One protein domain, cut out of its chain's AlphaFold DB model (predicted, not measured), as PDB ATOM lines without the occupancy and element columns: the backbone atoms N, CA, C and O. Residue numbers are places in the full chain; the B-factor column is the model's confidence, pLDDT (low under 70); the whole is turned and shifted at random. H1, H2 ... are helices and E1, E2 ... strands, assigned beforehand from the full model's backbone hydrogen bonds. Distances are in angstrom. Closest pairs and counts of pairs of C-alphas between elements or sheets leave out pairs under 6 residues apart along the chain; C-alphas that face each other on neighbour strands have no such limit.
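What this domain is: This is residues 4 to 66 of the 71 residues of the protein "GGACT domain-containing protein" of Acidobacteria bacterium (UniProt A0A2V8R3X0). A strongly twisted sheet of three strands makes the main body, with the long E5 in its middle between the shorter E1 and the long E2, and a small two-stranded hairpin, E3 and E4, turns off sharply where E2 ends. Near the other end of E2 sits the one short helix, H1, reached from E1 by a long loop. The printed part has 63 residues, with one named helix and five named strands in the order E1, H1, E2, E3, E4, E5; the class is mostly strand. Both sheets, E1 - E5 - E2 and E3 - E4, are antiparallel. The whole is compact, with a radius of gyration of the C-alphas of 12.2 A and spans of 34 by 23 by 21 A.

How they stand to each other: In the larger sheet the inner strand is E5, residues 56 to 65, and the edge strands are E1, residues 4 to 8, and E2, residues 28 to 36. E1 and E5 are antiparallel at 145 degrees, with N 6 and O 62 2.8 A apart, within hydrogen-bond range. E5 and E2 are antiparallel at 146 degrees, with N 30 and O 61 at 2.8 A and N 57 and O 35 at 2.9 A, within hydrogen-bond range. E2 bends by 59 degrees at residue 32 and runs on into E3, residues 38 to 40, at 94 degrees across a break of 1 residue. E2 and E3 meet only through their link. E3 and E4, residues 47 to 49, form a hairpin, antiparallel at 147 degrees, with N 40 and O 47 2.9 A apart, within hydrogen-bond range. The closest C-alphas of E3 and E5 are those of Ser 38 and Val 57, 6.9 A apart. E4 and E5 are only just apart, at 8.0 A. H1, residues 20 to 23, is on the larger sheet but only grazes it, with residues 20 to 21. Its closest C-alpha pair with E2 is Ser 21 and Arg 28, 7.3 A. H1 is too short for an O i to N i+4 pair; its one O i to N i+3 pair is within range. E1, H1 and E2 make a split strand-helix-strand unit, two same-way strands with E5 between them in the sheet, and its crossover is right-handed.

Where its parts are: E1 begins at C-alpha 4, (153.905, 118.401, 176.716), and is 12.6 A long. H1 measures 5.3 A. E2 is 23.2 A long and ends at C-alpha 36, (153.446, 100.174, 168.169). E3 and E4 measure 6.4 A and 6.5 A. E5, the longest strand, is 26.9 A long and ends at C-alpha 65, (156.892, 121.805, 181.003).

The domain as a whole: The two C-alphas farthest apart are those of Pro 25 and Asn 54, at 34.5 A. The printed part has no cut. The link from E1 to H1, 11 residues, is long. The mean pLDDT of the printed part is 96.0, and no printed residue is under 70.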
ATOM      1  N   HIS A   4     153.638 119.416 177.731       97.50
ATOM      2  CA  HIS A   4     153.905 118.401 176.716       97.50
ATOM      3  C   HIS A   4     153.722 117.019 177.310       97.50
ATOM      4  O   HIS A   4     154.051 116.801 178.475       97.50
ATOM      5  N   LEU A   5     153.231 116.084 176.504       97.94
ATOM      6  CA  LEU A   5     153.198 114.675 176.866       97.94
ATOM      7  C   LEU A   5     154.425 113.982 176.280       97.94
ATOM      8  O   LEU A   5     154.648 114.022 175.072       97.94
ATOM      9  N   VAL A   6     155.206 113.341 177.142       97.31
ATOM     10  CA  VAL A   6     156.414 112.599 176.775       97.31
ATOM     11  C   VAL A   6     156.209 111.132 177.117       97.31
ATOM     12  O   VAL A   6     155.889 110.791 178.257       97.31
ATOM     13  N   PHE A   7     156.399 110.264 176.125       98.12
ATOM     14  CA  PHE A   7     156.400 108.818 176.309       98.12
ATOM     15  C   PHE A   7     157.803 108.325 176.666       98.12
ATOM     16  O   PHE A   7     158.787 108.655 176.004       98.12
ATOM     17  N   VAL A   8     157.888 107.509 177.709       97.44
ATOM     18  CA  VAL A   8     159.135 107.039 178.305       97.44
ATOM     19  C   VAL A   8     159.126 105.520 178.354       97.44
ATOM     20  O   VAL A   8     158.320 104.924 179.060       97.44
ATOM     21  N   TYR A   9     160.058 104.884 177.652       96.62
ATOM     22  CA  TYR A   9     160.133 103.420 177.548       96.62
ATOM     23  C   TYR A   9     161.369 102.807 178.228       96.62
ATOM     24  O   TYR A   9     161.457 101.588 178.360       96.62
ATOM     25  N   GLY A  10     162.316 103.636 178.683       94.94
ATOM     26  CA  GLY A  10     163.620 103.197 179.191       94.94
ATOM     27  C   GLY A  10     163.880 103.525 180.662       94.94
ATOM     28  O   GLY A  10     162.991 103.495 181.510       94.94
ATOM     29  N   THR A  11     165.128 103.875 180.969       95.62
ATOM     30  CA  THR A  11     165.636 104.092 182.338       95.62
ATOM     31  C   THR A  11     165.021 105.276 183.081       95.62
ATOM     32  O   THR A  11     165.260 105.411 184.278       95.62
ATOM     33  N   LEU A  12     164.229 106.122 182.422       96.69
ATOM     34  CA  LEU A  12     163.472 107.186 183.084       96.69
ATOM     35  C   LEU A  12     162.116 106.700 183.634       96.69
ATOM     36  O   LEU A  12     161.406 107.482 184.259       96.69
ATOM     37  N   ARG A  13     161.742 105.429 183.442       97.25
ATOM     38  CA  ARG A  13     160.519 104.867 184.034       97.25
ATOM     39  C   ARG A  13     160.592 104.791 185.562       97.25
ATOM     40  O   ARG A  13     161.684 104.740 186.141       97.25
ATOM     41  N   ARG A  14     159.436 104.746 186.231       96.69
ATOM     42  CA  ARG A  14     159.361 104.568 187.694       96.69
ATOM     43  C   ARG A  14     160.099 103.310 188.152       96.69
ATOM     44  O   ARG A  14     160.155 102.305 187.452       96.69
ATOM     45  N   GLY A  15     160.680 103.383 189.349       94.06
ATOM     46  CA  GLY A  15     161.466 102.295 189.945       94.06
ATOM     47  C   GLY A  15     162.920 102.217 189.466       94.06
ATOM     48  O   GLY A  15     163.727 101.544 190.099       94.06
ATOM     49  N   SER A  16     163.291 102.933 188.402       93.94
ATOM     50  CA  SER A  16     164.687 103.079 187.988       93.94
ATOM     51  C   SER A  16     165.418 104.138 188.820       93.94
ATOM     52  O   SER A  16     164.829 105.134 189.242       93.94
ATOM     53  N   ALA A  17     166.739 103.992 188.967       94.75
ATOM     54  CA  ALA A  17     167.599 104.991 189.609       94.75
ATOM     55  C   ALA A  17     167.550 106.371 188.923       94.75
ATOM     56  O   ALA A  17     167.875 107.383 189.538       94.75
ATOM     57  N   ARG A  18     167.146 106.414 187.646       94.50
ATOM     58  CA  ARG A  18     166.985 107.647 186.861       94.50
ATOM     59  C   ARG A  18     165.517 108.002 186.613       94.50
ATOM     60  O   ARG A  18     165.247 108.731 185.670       94.50
ATOM     61  N   ALA A  19     164.579 107.488 187.413       96.75
ATOM     62  CA  ALA A  19     163.149 107.727 187.215       96.75
ATOM     63  C   ALA A  19     162.826 109.216 186.991       96.75
ATOM     64  O   ALA A  19     163.418 110.097 187.621       96.75
ATOM     65  N   MET A  20     161.853 109.488 186.121       96.50
ATOM     66  CA  MET A  20     161.519 110.835 185.656       96.50
ATOM     67  C   MET A  20     161.215 111.785 186.823       96.50
ATOM     68  O   MET A  20     161.730 112.896 186.853       96.50
ATOM     69  N   SER A  21     160.493 111.317 187.847       94.19
ATOM     70  CA  SER A  21     160.175 112.104 189.049       94.19
ATOM     71  C   SER A  21     161.391 112.446 189.924       94.19
ATOM     72  O   SER A  21     161.319 113.380 190.714       94.19
ATOM     73  N   ILE A  22     162.491 111.690 189.817       95.44
ATOM     74  CA  ILE A  22     163.751 111.963 190.527       95.44
ATOM     75  C   ILE A  22     164.573 112.978 189.735       95.44
ATOM     76  O   ILE A  22     165.092 113.939 190.298       95.44
ATOM     77  N   ARG A  23     164.710 112.760 188.421       95.88
ATOM     78  CA  ARG A  23     165.551 113.609 187.569       95.88
ATOM     79  C   ARG A  23     164.899 114.957 187.258       95.88
ATOM     80  O   ARG A  23     165.612 115.954 187.183       95.88
ATOM     81  N   PHE A  24     163.577 114.972 187.117       96.06
ATOM     82  CA  PHE A  24     162.764 116.130 186.759       96.06
ATOM     83  C   PHE A  24     161.549 116.216 187.694       96.06
ATOM     84  O   PHE A  24     160.456 115.763 187.342       96.06
ATOM     85  N   PRO A  25     161.708 116.791 188.900       92.62
ATOM     86  CA  PRO A  25     160.647 116.824 189.912       92.62
ATOM     87  C   PRO A  25     159.356 117.539 189.479       92.62
ATOM     88  O   PRO A  25     158.301 117.288 190.053       92.62
ATOM     89  N   GLY A  26     159.419 118.412 188.466       91.50
ATOM     90  CA  GLY A  26     158.251 119.076 187.871       91.50
ATOM     91  C   GLY A  26     157.455 118.212 186.883       91.50
ATOM     92  O   GLY A  26     156.370 118.611 186.455       91.50
ATOM     93  N   SER A  27     157.970 117.033 186.518       96.38
ATOM     94  CA  SER A  27     157.265 116.077 185.664       96.38
ATOM     95  C   SER A  27     156.150 115.368 186.432       96.38
ATOM     96  O   SER A  27     156.310 114.948 187.580       96.38
ATOM     97  N   ARG A  28     154.999 115.198 185.784       97.19
ATOM     98  CA  ARG A  28     153.828 114.551 186.379       97.19
ATOM     99  C   ARG A  28     153.523 113.259 185.643       97.19
ATOM    100  O   ARG A  28     153.265 113.281 184.445       97.19
ATOM    101  N   PHE A  29     153.503 112.138 186.359       98.00
ATOM    102  CA  PHE A  29     153.029 110.875 185.795       98.00
ATOM    103  C   PHE A  29     151.557 110.999 185.370       98.00
ATOM    104  O   PHE A  29     150.733 111.546 186.110       98.00
ATOM    105  N   VAL A  30     151.232 110.489 184.182       98.38
ATOM    106  CA  VAL A  30     149.877 110.516 183.617       98.38
ATOM    107  C   VAL A  30     149.283 109.114 183.577       98.38
ATOM    108  O   VAL A  30     148.215 108.900 184.142       98.38
ATOM    109  N   ALA A  31     149.959 108.172 182.918       98.44
ATOM    110  CA  ALA A  31     149.461 106.813 182.735       98.44
ATOM    111  C   ALA A  31     150.577 105.842 182.336       98.44
ATOM    112  O   ALA A  31     151.582 106.242 181.744       98.44
ATOM    113  N   ASP A  32     150.361 104.557 182.609       98.50
ATOM    114  CA  ASP A  32     151.078 103.486 181.923       98.50
ATOM    115  C   ASP A  32     150.588 103.432 180.470       98.50
ATOM    116  O   ASP A  32     149.409 103.668 180.187       98.50
ATOM    117  N   ALA A  33     151.490 103.166 179.531       98.00
ATOM    118  CA  ALA A  33     151.207 103.299 178.108       98.00
ATOM    119  C   ALA A  33     151.944 102.261 177.262       98.00
ATOM    120  O   ALA A  33     152.879 101.589 177.703       98.00
ATOM    121  N   LYS A  34     151.514 102.144 176.006       97.25
ATOM    122  CA  LYS A  34     152.152 101.301 174.998       97.25
ATOM    123  C   LYS A  34     152.045 101.937 173.618       97.25
ATOM    124  O   LYS A  34     151.031 102.566 173.321       97.25
ATOM    125  N   VAL A  35     153.060 101.738 172.788       96.62
ATOM    126  CA  VAL A  35     153.094 102.199 171.391       96.62
ATOM    127  C   VAL A  35     153.474 101.049 170.465       96.62
ATOM    128  O   VAL A  35     154.188 100.142 170.890       96.62
ATOM    129  N   SER A  36     152.988 101.086 169.224       97.62
ATOM    130  CA  SER A  36     153.446 100.174 168.169       97.62
ATOM    131  C   SER A  36     154.878 100.529 167.790       97.62
ATOM    132  O   SER A  36     155.176 101.707 167.569       97.62
ATOM    133  N   GLY A  37     155.765  99.540 167.761       96.94
ATOM    134  CA  GLY A  37     157.163  99.772 167.433       96.94
ATOM    135  C   GLY A  37     158.095  98.648 167.854       96.94
ATOM    136  O   GLY A  37     157.735  97.751 168.622       96.94
ATOM    137  N   SER A  38     159.337  98.765 167.400       96.94
ATOM    138  CA  SER A  38     160.413  97.820 167.686       96.94
ATOM    139  C   SER A  38     161.533  98.487 168.483       96.94
ATOM    140  O   SER A  38     161.879  99.650 168.253       96.94
ATOM    141  N   LEU A  39     162.118  97.739 169.422       96.81
ATOM    142  CA  LEU A  39     163.341  98.137 170.120       96.81
ATOM    143  C   LEU A  39     164.554  97.527 169.421       96.81
ATOM    144  O   LEU A  39     164.621  96.315 169.225       96.81
ATOM    145  N   TYR A  40     165.526  98.373 169.106       96.12
ATOM    146  CA  TYR A  40     166.798  97.985 168.516       96.12
ATOM    147  C   TYR A  40     167.914  98.143 169.542       96.12
ATOM    148  O   TYR A  40     167.972  99.143 170.262       96.12
ATOM    149  N   ASP A  41     168.802  97.157 169.605       95.94
ATOM    150  CA  ASP A  41     169.966  97.203 170.480       95.94
ATOM    151  C   ASP A  41     170.965  98.258 169.979       95.94
ATOM    152  O   ASP A  41     171.512  98.147 168.881       95.94
ATOM    153  N   LEU A  42     171.174  99.293 170.795       95.56
ATOM    154  CA  LEU A  42     172.165 100.356 170.598       95.56
ATOM    155  C   LEU A  42     173.131 100.431 171.799       95.56
ATOM    156  O   LEU A  42     173.747 101.465 172.061       95.56
ATOM    157  N   GLY A  43     173.241  99.344 172.568       95.12
ATOM    158  CA  GLY A  43     173.967  99.269 173.829       95.12
ATOM    159  C   GLY A  43     173.067  99.528 175.040       95.12
ATOM    160  O   GLY A  43     171.945  99.040 175.127       95.12
ATOM    161  N   ALA A  44     173.560 100.302 176.012       90.50
ATOM    162  CA  ALA A  44     172.897 100.475 177.314       90.50
ATOM    163  C   ALA A  44     171.486 101.097 177.245       90.50
ATOM    164  O   ALA A  44     170.714 100.981 178.198       90.50
ATOM    165  N   TYR A  45     171.159 101.765 176.138       92.62
ATOM    166  CA  TYR A  45     169.864 102.387 175.902       92.62
ATOM    167  C   TYR A  45     169.365 101.968 174.514       92.62
ATOM    168  O   TYR A  45     169.856 102.508 173.522       92.62
ATOM    169  N   PRO A  46     168.431 101.004 174.413       95.62
ATOM    170  CA  PRO A  46     167.896 100.591 173.122       95.62
ATOM    171  C   PRO A  46     167.143 101.745 172.451       95.62
ATOM    172  O   PRO A  46     166.539 102.579 173.127       95.62
ATOM    173  N   GLY A  47     167.164 101.774 171.121       96.44
ATOM    174  CA  GLY A  47     166.419 102.744 170.324       96.44
ATOM    175  C   GLY A  47     165.016 102.243 170.003       96.44
ATOM    176  O   GLY A  47     164.854 101.107 169.565       96.44
ATOM    177  N   LEU A  48     164.008 103.093 170.192       97.00
ATOM    178  CA  LEU A  48     162.640 102.844 169.742       97.00
ATOM    179  C   LEU A  48     162.437 103.373 168.320       97.00
ATOM    180  O   LEU A  48     162.570 104.575 168.088       97.00
ATOM    181  N   LEU A  49     162.043 102.491 167.402       97.00
ATOM    182  CA  LEU A  49     161.507 102.867 166.097       97.00
ATOM    183  C   LEU A  49     159.990 102.657 166.101       97.00
ATOM    184  O   LEU A  49     159.518 101.571 166.432       97.00
ATOM    185  N   LEU A  50     159.237 103.694 165.731       96.94
ATOM    186  CA  LEU A  50     157.804 103.557 165.473       96.94
ATOM    187  C   LEU A  50     157.627 102.910 164.100       96.94
ATOM    188  O   LEU A  50     158.074 103.459 163.093       96.94
ATOM    189  N   ASP A  51     156.993 101.747 164.076       94.38
ATOM    190  CA  ASP A  51     156.777 100.958 162.871       94.38
ATOM    191  C   ASP A  51     155.428 100.219 162.931       94.38
ATOM    192  O   ASP A  51     154.738 100.191 163.958       94.38
ATOM    193  N   GLU A  52     155.046  99.633 161.798       91.69
ATOM    194  CA  GLU A  52     153.842  98.803 161.663       91.69
ATOM    195  C   GLU A  52     154.092  97.343 162.078       91.69
ATOM    196  O   GLU A  52     153.381  96.432 161.646       91.69
ATOM    197  N   SER A  53     155.120  97.076 162.891       88.19
ATOM    198  CA  SER A  53     155.283  95.740 163.454       88.19
ATOM    199  C   SER A  53     154.107  95.411 164.380       88.19
ATOM    200  O   SER A  53     153.484  96.280 164.981       88.19
ATOM    201  N   ASN A  54     153.828  94.121 164.566       88.81
ATOM    202  CA  ASN A  54     152.857  93.669 165.571       88.81
ATOM    203  C   ASN A  54     153.421  93.723 167.010       88.81
ATOM    204  O   ASN A  54     152.861  93.105 167.918       88.81
ATOM    205  N   SER A  55     154.545  94.415 167.222       95.00
ATOM    206  CA  SER A  55     155.205  94.544 168.519       95.00
ATOM    207  C   SER A  55     154.715  95.786 169.254       95.00
ATOM    208  O   SER A  55     154.468  96.835 168.664       95.00
ATOM    209  N   MET A  56     154.604  95.673 170.578       97.19
ATOM    210  CA  MET A  56     154.220  96.785 171.444       97.19
ATOM    211  C   MET A  56     155.346  97.097 172.420       97.19
ATOM    212  O   MET A  56     155.776  96.227 173.181       97.19
ATOM    213  N   VAL A  57     155.764  98.357 172.461       97.62
ATOM    214  CA  VAL A  57     156.737  98.845 173.439       97.62
ATOM    215  C   VAL A  57     156.002  99.453 174.616       97.62
ATOM    216  O   VAL A  57     155.200 100.374 174.463       97.62
ATOM    217  N   ILE A  58     156.273  98.909 175.801       97.69
ATOM    218  CA  ILE A  58     155.664  99.335 177.059       97.69
ATOM    219  C   ILE A  58     156.444 100.509 177.638       97.69
ATOM    220  O   ILE A  58     157.672 100.486 177.716       97.69
ATOM    221  N   GLY A  59     155.715 101.510 178.109       97.94
ATOM    222  CA  GLY A  59     156.288 102.680 178.742       97.94
ATOM    223  C   GLY A  59     155.290 103.404 179.629       97.94
ATOM    224  O   GLY A  59     154.284 102.852 180.067       97.94
ATOM    225  N   GLU A  60     155.600 104.658 179.901       98.62
ATOM    226  CA  GLU A  60     154.842 105.554 180.764       98.62
ATOM    227  C   GLU A  60     154.707 106.907 180.061       98.62
ATOM    228  O   GLU A  60     155.595 107.311 179.311       98.62
ATOM    229  N   VAL A  61     153.609 107.619 180.300       98.50
ATOM    230  CA  VAL A  61     153.419 108.991 179.818       98.50
ATOM    231  C   VAL A  61     153.571 109.962 180.975       98.50
ATOM    232  O   VAL A  61     152.957 109.793 182.032       98.50
ATOM    233  N   TYR A  62     154.358 111.005 180.738       98.31
ATOM    234  CA  TYR A  62     154.567 112.114 181.655       98.31
ATOM    235  C   TYR A  62     154.132 113.426 181.022       98.31
ATOM    236  O   TYR A  62     154.404 113.679 179.851       98.31
ATOM    237  N   GLU A  63     153.492 114.277 181.814       98.12
ATOM    238  CA  GLU A  63     153.318 115.684 181.490       98.12
ATOM    239  C   GLU A  63     154.546 116.455 181.982       98.12
ATOM    240  O   GLU A  63     154.912 116.367 183.156       98.12
ATOM    241  N   VAL A  64     155.167 117.221 181.091       97.19
ATOM    242  CA  VAL A  64     156.343 118.047 181.385       97.19
ATOM    243  C   VAL A  64     156.121 119.480 180.913       97.19
ATOM    244  O   VAL A  64     155.281 119.740 180.049       97.19
ATOM    245  N   ASP A  65     156.840 120.430 181.500       95.88
ATOM    246  CA  ASP A  65     156.892 121.805 181.003       95.88
ATOM    247  C   ASP A  65     158.000 121.993 179.955       95.88
ATOM    248  O   ASP A  65     158.749 121.072 179.625       95.88
ATOM    249  N   ASN A  66     158.076 123.203 179.399       95.06
ATOM    250  CA  ASN A  66     159.085 123.550 178.401       95.06
ATOM    251  C   ASN A  66     160.516 123.413 178.928       95.06
ATOM    252  O   ASN A  66     161.377 122.991 178.169       95.06
TER     253      ASN A  66